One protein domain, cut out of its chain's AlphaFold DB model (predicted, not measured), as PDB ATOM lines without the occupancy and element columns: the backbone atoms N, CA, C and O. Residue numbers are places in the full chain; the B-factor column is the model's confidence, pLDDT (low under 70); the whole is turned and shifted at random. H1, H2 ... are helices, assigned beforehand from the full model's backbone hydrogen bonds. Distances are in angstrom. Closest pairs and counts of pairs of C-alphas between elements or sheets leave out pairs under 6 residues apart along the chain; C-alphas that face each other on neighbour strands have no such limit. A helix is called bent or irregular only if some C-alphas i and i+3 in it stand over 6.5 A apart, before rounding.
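This is residues 51 to 134 of the 227 residues of an uncharacterized protein of Firmicutes bacterium zrk13 (UniProt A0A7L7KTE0). Two long helices, H3 and H4, run side by side in opposite ways as a helical hairpin, and the stretch of residues 51 to 64, with the short helices H1 and H2, runs lengthwise along one side of this pair. A third longer helix, H5, starts on that same side and heads away from the pair like the stem of a T. The printed part has 84 residues with five named helices in the order H1, H2, H3, H4, H5 and no named strand; the class is all helix. The whole is compact, with a radius of gyration of the C-alphas of 12.7 A and spans of 35 by 30 by 19 A.

H1 holds residues 51 to 54 and begins at C-alpha 51, at (169.643, 118.110, 100.329). H2 holds residues 61 to 64. H3 holds residues 69 to 85, 24.0 A from first to last C-alpha, with C-alpha 69 at (186.076, 137.422, 105.466). H4, the longest helix with 22 residues, holds residues 93 to 114 and measures 30.8 A. H5 holds residues 121 to 134, measures 19.9 A and ends at C-alpha 134, at (172.594, 127.157, 85.353). No helix is bent or irregular.

H1 is close to but not clearly touching H4, the closest C-alphas being those of Val 51 and Ile 96, 7.8 A apart. H1 and H5 are near each other, with 5 pairs of C-alphas within 10 A. H2 is close to but not clearly touching H3; the closest C-alphas, those of Leu 64 and Gln 72, are 5.8 A apart. H3 and H4 form a helical hairpin and only just touch, with 3 pairs of C-alphas within 8 A. Their closest C-alphas are those of Gln 71 and Leu 114, 6.5 A apart. Their lines stand at a shallow tilt of 23 degrees, opposite ways. H5 is apart from H2 and H3, and only just apart from H4, where the closest C-alphas are 8.0 A from each other. In H3, H4 and H5 every O i to N i+4 pair is within hydrogen-bond range. H1 and H2 are too short for such a pair; the one O i to N i+3 pair is within range in H2 but not in H1.

The two C-alphas farthest apart are those of Thr 68 and Ser 92, 36.0 A. The printed part has no cut. The link from H2 to H3 is tight, those from H1 to H2, H3 to H4 and H4 to H5 are short, and no link is long. The mean pLDDT of the printed part is 87.4, and no printed residue is under 70.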
ATOM      1  N   VAL A  51     168.688 118.493  99.282       85.12
ATOM      2  CA  VAL A  51     169.643 118.110 100.329       85.12
ATOM      3  C   VAL A  51     170.209 116.709 100.102       85.12
ATOM      4  O   VAL A  51     171.402 116.515 100.286       85.12
ATOM      5  N   GLN A  52     169.410 115.749  99.629       85.31
ATOM      6  CA  GLN A  52     169.897 114.412  99.273       85.31
ATOM      7  C   GLN A  52     170.934 114.452  98.151       85.31
ATOM      8  O   GLN A  52     171.919 113.721  98.197       85.31
ATOM      9  N   GLU A  53     170.710 115.289  97.138       81.06
ATOM     10  CA  GLU A  53     171.572 115.337  95.958       81.06
ATOM     11  C   GLU A  53     172.841 116.173  96.167       81.06
ATOM     12  O   GLU A  53     173.886 115.821  95.627       81.06
ATOM     13  N   SER A  54     172.770 117.277  96.920       80.75
ATOM     14  CA  SER A  54     173.891 118.228  97.047       80.75
ATOM     15  C   SER A  54     174.308 118.559  98.479       80.75
ATOM     16  O   SER A  54     175.170 119.411  98.672       80.75
ATOM     17  N   GLY A  55     173.705 117.927  99.482       88.12
ATOM     18  CA  GLY A  55     173.918 118.260 100.886       88.12
ATOM     19  C   GLY A  55     173.208 119.539 101.333       88.12
ATOM     20  O   GLY A  55     172.387 120.130 100.621       88.12
ATOM     21  N   PHE A  56     173.512 119.965 102.555       90.31
ATOM     22  CA  PHE A  56     173.021 121.206 103.135       90.31
ATOM     23  C   PHE A  56     173.470 122.416 102.296       90.31
ATOM     24  O   PHE A  56     174.666 122.573 102.030       90.31
ATOM     25  N   PRO A  57     172.532 123.287 101.872       88.94
ATOM     26  CA  PRO A  57     172.825 124.324 100.896       88.94
ATOM     27  C   PRO A  57     173.612 125.491 101.503       88.94
ATOM     28  O   PRO A  57     173.308 125.985 102.600       88.94
ATOM     29  N   TYR A  58     174.580 125.982 100.733       90.81
ATOM     30  CA  TYR A  58     175.344 127.180 101.061       90.81
ATOM     31  C   TYR A  58     174.472 128.449 100.990       90.81
ATOM     32  O   TYR A  58     173.412 128.453 100.353       90.81
ATOM     33  N   PRO A  59     174.859 129.532 101.688       89.19
ATOM     34  CA  PRO A  59     174.223 130.832 101.548       89.19
ATOM     35  C   PRO A  59     174.416 131.386 100.129       89.19
ATOM     36  O   PRO A  59     175.407 131.043  99.488       89.19
ATOM     37  N   PRO A  60     173.517 132.266  99.660       86.75
ATOM     38  CA  PRO A  60     173.683 132.917  98.365       86.75
ATOM     39  C   PRO A  60     174.954 133.778  98.343       86.75
ATOM     40  O   PRO A  60     175.318 134.363  99.367       86.75
ATOM     41  N   GLU A  61     175.617 133.890  97.189       86.06
ATOM     42  CA  GLU A  61     176.876 134.651  97.068       86.06
ATOM     43  C   GLU A  61     176.682 136.112  97.476       86.06
ATOM     44  O   GLU A  61     177.446 136.647  98.277       86.06
ATOM     45  N   SER A  62     175.563 136.708  97.060       84.94
ATOM     46  CA  SER A  62     175.161 138.061  97.462       84.94
ATOM     47  C   SER A  62     175.062 138.252  98.982       84.94
ATOM     48  O   SER A  62     175.279 139.353  99.486       84.94
ATOM     49  N   TYR A  63     174.745 137.203  99.745       88.31
ATOM     50  CA  TYR A  63     174.783 137.264 101.204       88.31
ATOM     51  C   TYR A  63     176.220 137.223 101.718       88.31
ATOM     52  O   TYR A  63     176.580 138.031 102.570       88.31
ATOM     53  N   LEU A  64     177.038 136.310 101.186       89.44
ATOM     54  CA  LEU A  64     178.434 136.154 101.588       89.44
ATOM     55  C   LEU A  64     179.234 137.437 101.340       89.44
ATOM     56  O   LEU A  64     179.955 137.869 102.230       89.44
ATOM     57  N   GLU A  65     179.036 138.106 100.206       90.19
ATOM     58  CA  GLU A  65     179.716 139.365  99.860       90.19
ATOM     59  C   GLU A  65     179.478 140.503 100.864       90.19
ATOM     60  O   GLU A  65     180.321 141.386 101.021       90.19
ATOM     61  N   ASN A  66     178.341 140.483 101.567       90.25
ATOM     62  CA  ASN A  66     178.003 141.478 102.585       90.25
ATOM     63  C   ASN A  66     178.605 141.164 103.965       90.25
ATOM     64  O   ASN A  66     178.482 141.973 104.889       90.25
ATOM     65  N   LEU A  67     179.244 140.005 104.119       92.06
ATOM     66  CA  LEU A  67     179.908 139.577 105.343       92.06
ATOM     67  C   LEU A  67     181.405 139.886 105.308       92.06
ATOM     68  O   LEU A  67     182.024 139.958 104.246       92.06
ATOM     69  N   THR A  68     182.019 140.003 106.484       94.25
ATOM     70  CA  THR A  68     183.484 140.047 106.587       94.25
ATOM     71  C   THR A  68     184.098 138.695 106.215       94.25
ATOM     72  O   THR A  68     183.456 137.658 106.362       94.25
ATOM     73  N   GLU A  69     185.367 138.672 105.798       93.50
ATOM     74  CA  GLU A  69     186.076 137.422 105.466       93.50
ATOM     75  C   GLU A  69     186.037 136.395 106.615       93.50
ATOM     76  O   GLU A  69     185.856 135.198 106.383       93.50
ATOM     77  N   GLU A  70     186.151 136.857 107.865       92.62
ATOM     78  CA  GLU A  70     186.059 136.004 109.058       92.62
ATOM     79  C   GLU A  70     184.656 135.402 109.219       92.62
ATOM     80  O   GLU A  70     184.521 134.204 109.473       92.62
ATOM     81  N   GLN A  71     183.606 136.206 109.015       92.62
ATOM     82  CA  GLN A  71     182.215 135.751 109.069       92.62
ATOM     83  C   GLN A  71     181.903 134.769 107.935       92.62
ATOM     84  O   GLN A  71     181.327 133.712 108.188       92.62
ATOM     85  N   GLN A  72     182.325 135.075 106.704       93.12
ATOM     86  CA  GLN A  72     182.184 134.174 105.557       93.12
ATOM     87  C   GLN A  72     182.854 132.831 105.848       93.12
ATOM     88  O   GLN A  72     182.224 131.782 105.729       93.12
ATOM     89  N   THR A  73     184.107 132.862 106.306       93.50
ATOM     90  CA  THR A  73     184.880 131.651 106.604       93.50
ATOM     91  C   THR A  73     184.204 130.812 107.685       93.50
ATOM     92  O   THR A  73     184.100 129.595 107.529       93.50
ATOM     93  N   ALA A  74     183.707 131.434 108.756       91.75
ATOM     94  CA  ALA A  74     183.014 130.730 109.832       91.75
ATOM     95  C   ALA A  74     181.728 130.043 109.341       91.75
ATOM     96  O   ALA A  74     181.493 128.873 109.657       91.75
ATOM     97  N   VAL A  75     180.925 130.737 108.529       91.19
ATOM     98  CA  VAL A  75     179.686 130.190 107.958       91.19
ATOM     99  C   VAL A  75     179.977 129.043 106.994       91.19
ATOM    100  O   VAL A  75     179.397 127.968 107.148       91.19
ATOM    101  N   LEU A  76     180.891 129.239 106.040       93.25
ATOM    102  CA  LEU A  76     181.249 128.223 105.047       93.25
ATOM    103  C   LEU A  76     181.844 126.981 105.712       93.25
ATOM    104  O   LEU A  76     181.363 125.877 105.485       93.25
ATOM    105  N   THR A  77     182.793 127.164 106.634       92.81
ATOM    106  CA  THR A  77     183.432 126.047 107.347       92.81
ATOM    107  C   THR A  77     182.430 125.251 108.185       92.81
ATOM    108  O   THR A  77     182.569 124.038 108.333       92.81
ATOM    109  N   THR A  78     181.427 125.909 108.772       93.50
ATOM    110  CA  THR A  78     180.382 125.211 109.538       93.50
ATOM    111  C   THR A  78     179.509 124.367 108.615       93.50
ATOM    112  O   THR A  78     179.244 123.206 108.913       93.50
ATOM    113  N   ILE A  79     179.140 124.902 107.451       92.38
ATOM    114  CA  ILE A  79     178.377 124.159 106.443       92.38
ATOM    115  C   ILE A  79     179.193 122.996 105.868       92.38
ATOM    116  O   ILE A  79     178.654 121.904 105.716       92.38
ATOM    117  N   ASP A  80     180.492 123.180 105.633       93.00
ATOM    118  CA  ASP A  80     181.382 122.100 105.193       93.00
ATOM    119  C   ASP A  80     181.425 120.956 106.213       93.00
ATOM    120  O   ASP A  80     181.375 119.784 105.839       93.00
ATOM    121  N   LYS A  81     181.472 121.278 107.513       92.00
ATOM    122  CA  LYS A  81     181.402 120.272 108.583       92.00
ATOM    123  C   LYS A  81     180.068 119.539 108.581       92.00
ATOM    124  O   LYS A  81     180.074 118.315 108.627       92.00
ATOM    125  N   ILE A  82     178.955 120.265 108.465       91.25
ATOM    126  CA  ILE A  82     177.615 119.676 108.349       91.25
ATOM    127  C   ILE A  82     177.562 118.713 107.152       91.25
ATOM    128  O   ILE A  82     177.124 117.573 107.282       91.25
ATOM    129  N   ASN A  83     178.058 119.129 105.987       91.44
ATOM    130  CA  ASN A  83     178.069 118.294 104.784       91.44
ATOM    131  C   ASN A  83     179.010 117.089 104.872       91.44
ATOM    132  O   ASN A  83     178.778 116.096 104.190       91.44
ATOM    133  N   ALA A  84     180.041 117.151 105.712       91.06
ATOM    134  CA  ALA A  84     180.926 116.024 105.978       91.06
ATOM    135  C   ALA A  84     180.383 115.058 107.048       91.06
ATOM    136  O   ALA A  84     180.748 113.883 107.047       91.06
ATOM    137  N   GLU A  85     179.561 115.543 107.981       91.06
ATOM    138  CA  GLU A  85     179.029 114.756 109.100       91.06
ATOM    139  C   GLU A  85     177.809 113.918 108.705       91.06
ATOM    140  O   GLU A  85     177.678 112.772 109.143       91.06
ATOM    141  N   TYR A  86     176.933 114.466 107.864       86.69
ATOM    142  CA  TYR A  86     175.691 113.815 107.460       86.69
ATOM    143  C   TYR A  86     175.829 113.109 106.106       86.69
ATOM    144  O   TYR A  86     176.233 113.704 105.108       86.69
ATOM    145  N   ASP A  87     175.410 111.840 106.043       89.75
ATOM    146  CA  ASP A  87     175.314 111.074 104.793       89.75
ATOM    147  C   ASP A  87     173.976 111.344 104.085       89.75
ATOM    148  O   ASP A  87     173.099 110.481 103.981       89.75
ATOM    149  N   TRP A  88     173.811 112.587 103.627       87.06
ATOM    150  CA  TRP A  88     172.558 113.099 103.070       87.06
ATOM    151  C   TRP A  88     171.953 112.210 101.981       87.06
ATOM    152  O   TRP A  88     170.738 112.025 101.944       87.06
ATOM    153  N   ALA A  89     172.793 111.624 101.127       86.56
ATOM    154  CA  ALA A  89     172.364 110.807  99.996       86.56
ATOM    155  C   ALA A  89     171.644 109.514 100.418       86.56
ATOM    156  O   ALA A  89     170.811 108.999  99.667       86.56
ATOM    157  N   ASN A  90     171.951 108.986 101.607       85.81
ATOM    158  CA  ASN A  90     171.406 107.716 102.089       85.81
ATOM    159  C   ASN A  90     170.379 107.874 103.220       85.81
ATOM    160  O   ASN A  90     169.730 106.892 103.589       85.81
ATOM    161  N   MET A  91     170.196 109.086 103.747       83.12
ATOM    162  CA  MET A  91     169.195 109.375 104.772       83.12
ATOM    163  C   MET A  91     167.770 109.357 104.202       83.12
ATOM    164  O   MET A  91     167.506 109.769 103.067       83.12
ATOM    165  N   SER A  92     166.821 108.890 105.008       83.62
ATOM    166  CA  SER A  92     165.395 108.973 104.695       83.62
ATOM    167  C   SER A  92     164.867 110.408 104.795       83.62
ATOM    168  O   SER A  92     165.458 111.266 105.444       83.62
ATOM    169  N   GLU A  93     163.713 110.668 104.178       79.31
ATOM    170  CA  GLU A  93     163.049 111.981 104.232       79.31
ATOM    171  C   GLU A  93     162.837 112.469 105.677       79.31
ATOM    172  O   GLU A  93     163.076 113.637 105.975       79.31
ATOM    173  N   GLU A  94     162.432 111.572 106.580       82.62
ATOM    174  CA  GLU A  94     162.199 111.884 107.996       82.62
ATOM    175  C   GLU A  94     163.507 112.263 108.706       82.62
ATOM    176  O   GLU A  94     163.574 113.307 109.352       82.62
ATOM    177  N   GLU A  95     164.570 111.478 108.505       82.19
ATOM    178  CA  GLU A  95     165.894 111.752 109.079       82.19
ATOM    179  C   GLU A  95     166.470 113.080 108.574       82.19
ATOM    180  O   GLU A  95     167.087 113.821 109.338       82.19
ATOM    181  N   ILE A  96     166.244 113.413 107.301       82.69
ATOM    182  CA  ILE A  96     166.695 114.677 106.711       82.69
ATOM    183  C   ILE A  96     165.947 115.853 107.323       82.69
ATOM    184  O   ILE A  96     166.569 116.847 107.687       82.69
ATOM    185  N   ILE A  97     164.625 115.761 107.467       83.94
ATOM    186  CA  ILE A  97     163.831 116.838 108.073       83.94
ATOM    187  C   ILE A  97     164.271 117.086 109.521       83.94
ATOM    188  O   ILE A  97     164.445 118.242 109.912       83.94
ATOM    189  N   ASP A  98     164.485 116.023 110.295       83.81
ATOM    190  CA  ASP A  98     164.925 116.133 111.686       83.81
ATOM    191  C   ASP A  98     166.334 116.735 111.790       83.81
ATOM    192  O   ASP A  98     166.553 117.661 112.577       83.81
ATOM    193  N   ALA A  99     167.268 116.295 110.942       86.50
ATOM    194  CA  ALA A  99     168.609 116.869 110.871       86.50
ATOM    195  C   ALA A  99     168.576 118.358 110.494       86.50
ATOM    196  O   ALA A  99     169.243 119.177 111.123       86.50
ATOM    197  N   LEU A 100     167.747 118.746 109.522       87.44
ATOM    198  CA  LEU A 100     167.615 120.142 109.100       87.44
ATOM    199  C   LEU A 100     167.026 121.044 110.188       87.44
ATOM    200  O   LEU A 100     167.366 122.226 110.241       87.44
ATOM    201  N   HIS A 101     166.163 120.520 111.061       84.50
ATOM    202  CA  HIS A 101     165.715 121.261 112.239       84.50
ATOM    203  C   HIS A 101     166.855 121.484 113.238       84.50
ATOM    204  O   HIS A 101     167.027 122.613 113.691       84.50
ATOM    205  N   ALA A 102     167.661 120.459 113.530       84.75
ATOM    206  CA  ALA A 102     168.809 120.597 114.428       84.75
ATOM    207  C   ALA A 102     169.861 121.575 113.873       84.75
ATOM    208  O   ALA A 102     170.298 122.489 114.571       84.75
ATOM    209  N   ILE A 103     170.193 121.446 112.585       89.38
ATOM    210  CA  ILE A 103     171.131 122.335 111.889       89.38
ATOM    211  C   ILE A 103     170.615 123.769 111.860       89.38
ATOM    212  O   ILE A 103     171.396 124.709 111.982       89.38
ATOM    213  N   ARG A 104     169.304 123.980 111.704       86.88
ATOM    214  CA  ARG A 104     168.735 125.329 111.756       86.88
ATOM    215  C   ARG A 104     169.057 126.007 113.087       86.88
ATOM    216  O   ARG A 104     169.432 127.177 113.065       86.88
ATOM    217  N   ASP A 105     168.902 125.300 114.201       86.62
ATOM    218  CA  ASP A 105     169.173 125.850 115.530       86.62
ATOM    219  C   ASP A 105     170.677 126.116 115.728       86.62
ATOM    220  O   ASP A 105     171.054 127.162 116.257       86.62
ATOM    221  N   GLU A 106     171.543 125.232 115.226       88.88
ATOM    222  CA  GLU A 106     173.000 125.426 115.232       88.88
ATOM    223  C   GLU A 106     173.427 126.644 114.399       88.88
ATOM    224  O   GLU A 106     174.166 127.508 114.875       88.88
ATOM    225  N   MET A 107     172.913 126.768 113.174       90.75
ATOM    226  CA  MET A 107     173.214 127.899 112.297       90.75
ATOM    227  C   MET A 107     172.675 129.210 112.871       90.75
ATOM    228  O   MET A 107     173.347 130.232 112.781       90.75
ATOM    229  N   GLN A 108     171.488 129.195 113.484       89.94
ATOM    230  CA  GLN A 108     170.928 130.351 114.187       89.94
ATOM    231  C   GLN A 108     171.870 130.815 115.310       89.94
ATOM    232  O   GLN A 108     172.168 132.005 115.391       89.94
ATOM    233  N   ALA A 109     172.387 129.888 116.122       91.38
ATOM    234  CA  ALA A 109     173.343 130.207 117.179       91.38
ATOM    235  C   ALA A 109     174.657 130.784 116.621       91.38
ATOM    236  O   ALA A 109     175.156 131.778 117.147       91.38
ATOM    237  N   LEU A 110     175.176 130.223 115.521       91.38
ATOM    238  CA  LEU A 110     176.348 130.766 114.826       91.38
ATOM    239  C   LEU A 110     176.101 132.204 114.345       91.38
ATOM    240  O   LEU A 110     176.959 133.068 114.504       91.38
ATOM    241  N   TYR A 111     174.934 132.480 113.763       92.06
ATOM    242  CA  TYR A 111     174.585 133.822 113.293       92.06
ATOM    243  C   TYR A 111     174.500 134.834 114.433       92.06
ATOM    244  O   TYR A 111     175.035 135.938 114.314       92.06
ATOM    245  N   GLU A 112     173.910 134.439 115.559       93.38
ATOM    246  CA  GLU A 112     173.859 135.260 116.768       93.38
ATOM    247  C   GLU A 112     175.260 135.532 117.341       93.38
ATOM    248  O   GLU A 112     175.552 136.672 117.708       93.38
ATOM    249  N   GLU A 113     176.146 134.532 117.360       93.56
ATOM    250  CA  GLU A 113     177.542 134.683 117.797       93.56
ATOM    251  C   GLU A 113     178.331 135.642 116.895       93.56
ATOM    252  O   GLU A 113     179.063 136.506 117.381       93.56
ATOM    253  N   LEU A 114     178.147 135.528 115.579       91.50
ATOM    254  CA  LEU A 114     178.800 136.380 114.585       91.50
ATOM    255  C   LEU A 114     178.181 137.785 114.487       91.50
ATOM    256  O   LEU A 114     178.737 138.649 113.799       91.50
ATOM    257  N   GLY A 115     177.051 138.023 115.161       91.12
ATOM    258  CA  GLY A 115     176.324 139.292 115.141       91.12
ATOM    259  C   GLY A 115     175.695 139.615 113.785       91.12
ATOM    260  O   GLY A 115     175.585 140.789 113.432       91.12
ATOM    261  N   ILE A 116     175.315 138.591 113.016       90.62
ATOM    262  CA  ILE A 116     174.748 138.718 111.667       90.62
ATOM    263  C   ILE A 116     173.360 138.089 111.600       90.62
ATOM    264  O   ILE A 116     173.021 137.199 112.372       90.62
ATOM    265  N   GLU A 117     172.537 138.543 110.661       88.75
ATOM    266  CA  GLU A 117     171.269 137.882 110.352       88.75
ATOM    267  C   GLU A 117     171.519 136.805 109.296       88.75
ATOM    268  O   GLU A 117     172.175 137.066 108.290       88.75
ATOM    269  N   GLY A 118     171.055 135.578 109.529       84.88
ATOM    270  CA  GLY A 118     171.235 134.465 108.596       84.88
ATOM    271  C   GLY A 118     170.170 134.429 107.498       84.88
ATOM    272  O   GLY A 118     169.003 134.704 107.784       84.88
ATOM    273  N   PRO A 119     170.500 133.995 106.267       87.12
ATOM    274  CA  PRO A 119     169.502 133.792 105.232       87.12
ATOM    275  C   PRO A 119     168.653 132.578 105.581       87.12
ATOM    276  O   PRO A 119     169.140 131.576 106.132       87.12
ATOM    277  N   THR A 120     167.382 132.646 105.207       85.56
ATOM    278  CA  THR A 120     166.436 131.561 105.434       85.56
ATOM    279  C   THR A 120     166.834 130.325 104.630       85.56
ATOM    280  O   THR A 120     167.352 130.416 103.517       85.56
ATOM    281  N   LEU A 121     166.524 129.131 105.147       80.56
ATOM    282  CA  LEU A 121     166.762 127.880 104.415       80.56
ATOM    283  C   LEU A 121     166.062 127.874 103.043       80.56
ATOM    284  O   LEU A 121     166.558 127.303 102.079       80.56
ATOM    285  N   ARG A 122     164.925 128.568 102.932       79.19
ATOM    286  CA  ARG A 122     164.204 128.736 101.670       79.19
ATOM    287  C   ARG A 122     165.007 129.502 100.623       79.19
ATOM    288  O   ARG A 122     164.954 129.112  99.460       79.19
ATOM    289  N   GLU A 123     165.686 130.576 101.009       82.69
ATOM    290  CA  GLU A 123     166.534 131.351 100.096       82.69
ATOM    291  C   GLU A 123     167.704 130.501  99.612       82.69
ATOM    292  O   GLU A 123     167.908 130.394  98.411       82.69
ATOM    293  N   ARG A 124     168.365 129.775 100.517       84.31
ATOM    294  CA  ARG A 124     169.477 128.881 100.153       84.31
ATOM    295  C   ARG A 124     169.073 127.775  99.198       84.31
ATOM    296  O   ARG A 124     169.764 127.509  98.228       84.31
ATOM    297  N   ILE A 125     167.936 127.128  99.455       81.19
ATOM    298  CA  ILE A 125     167.420 126.074  98.572       81.19
ATOM    299  C   ILE A 125     167.071 126.647  97.205       81.19
ATOM    300  O   ILE A 125     167.306 126.005  96.187       81.19
ATOM    301  N   ARG A 126     166.484 127.847  97.172       80.50
ATOM    302  CA  ARG A 126     166.169 128.514  95.913       80.50
ATOM    303  C   ARG A 126     167.444 128.760  95.107       80.50
ATOM    304  O   ARG A 126     167.466 128.375  93.942       80.50
ATOM    305  N   GLU A 127     168.474 129.308  95.745       82.31
ATOM    306  CA  GLU A 127     169.776 129.558  95.126       82.31
ATOM    307  C   GLU A 127     170.420 128.255  94.636       82.31
ATOM    308  O   GLU A 127     170.812 128.157  93.481       82.31
ATOM    309  N   ALA A 128     170.440 127.209  95.466       81.38
ATOM    310  CA  ALA A 128     171.020 125.914  95.114       81.38
ATOM    311  C   ALA A 128     170.326 125.274  93.899       81.38
ATOM    312  O   ALA A 128     170.979 124.707  93.023       81.38
ATOM    313  N   ILE A 129     168.996 125.391  93.810       79.50
ATOM    314  CA  ILE A 129     168.233 124.932  92.643       79.50
ATOM    315  C   ILE A 129     168.561 125.783  91.406       79.50
ATOM    316  O   ILE A 129     168.642 125.236  90.306       79.50
ATOM    317  N   GLN A 130     168.719 127.101  91.564       79.19
ATOM    318  CA  GLN A 130     169.091 128.001  90.469       79.19
ATOM    319  C   GLN A 130     170.492 127.684  89.944       79.19
ATOM    320  O   GLN A 130     170.617 127.407  88.755       79.19
ATOM    321  N   HIS A 131     171.489 127.597  90.825       81.19
ATOM    322  CA  HIS A 131     172.865 127.246  90.475       81.19
ATOM    323  C   HIS A 131     172.945 125.881  89.782       81.19
ATOM    324  O   HIS A 131     173.565 125.724  88.738       81.19
ATOM    325  N   ARG A 132     172.235 124.868  90.295       79.50
ATOM    326  CA  ARG A 132     172.195 123.552  89.637       79.50
ATOM    327  C   ARG A 132     171.593 123.636  88.235       79.50
ATOM    328  O   ARG A 132     172.000 122.912  87.329       79.50
ATOM    329  N   ARG A 133     170.586 124.492  88.041       78.94
ATOM    330  CA  ARG A 133     169.962 124.695  86.731       78.94
ATOM    331  C   ARG A 133     170.926 125.384  85.764       78.94
ATOM    332  O   ARG A 133     170.998 124.943  84.619       78.94
ATOM    333  N   THR A 134     171.616 126.441  86.189       83.12
ATOM    334  CA  THR A 134     172.594 127.157  85.353       83.12
ATOM    335  C   THR A 134     173.772 126.250  85.009       83.12
ATOM    336  O   THR A 134     174.134 126.148  83.841       83.12
TER     337      THR A 134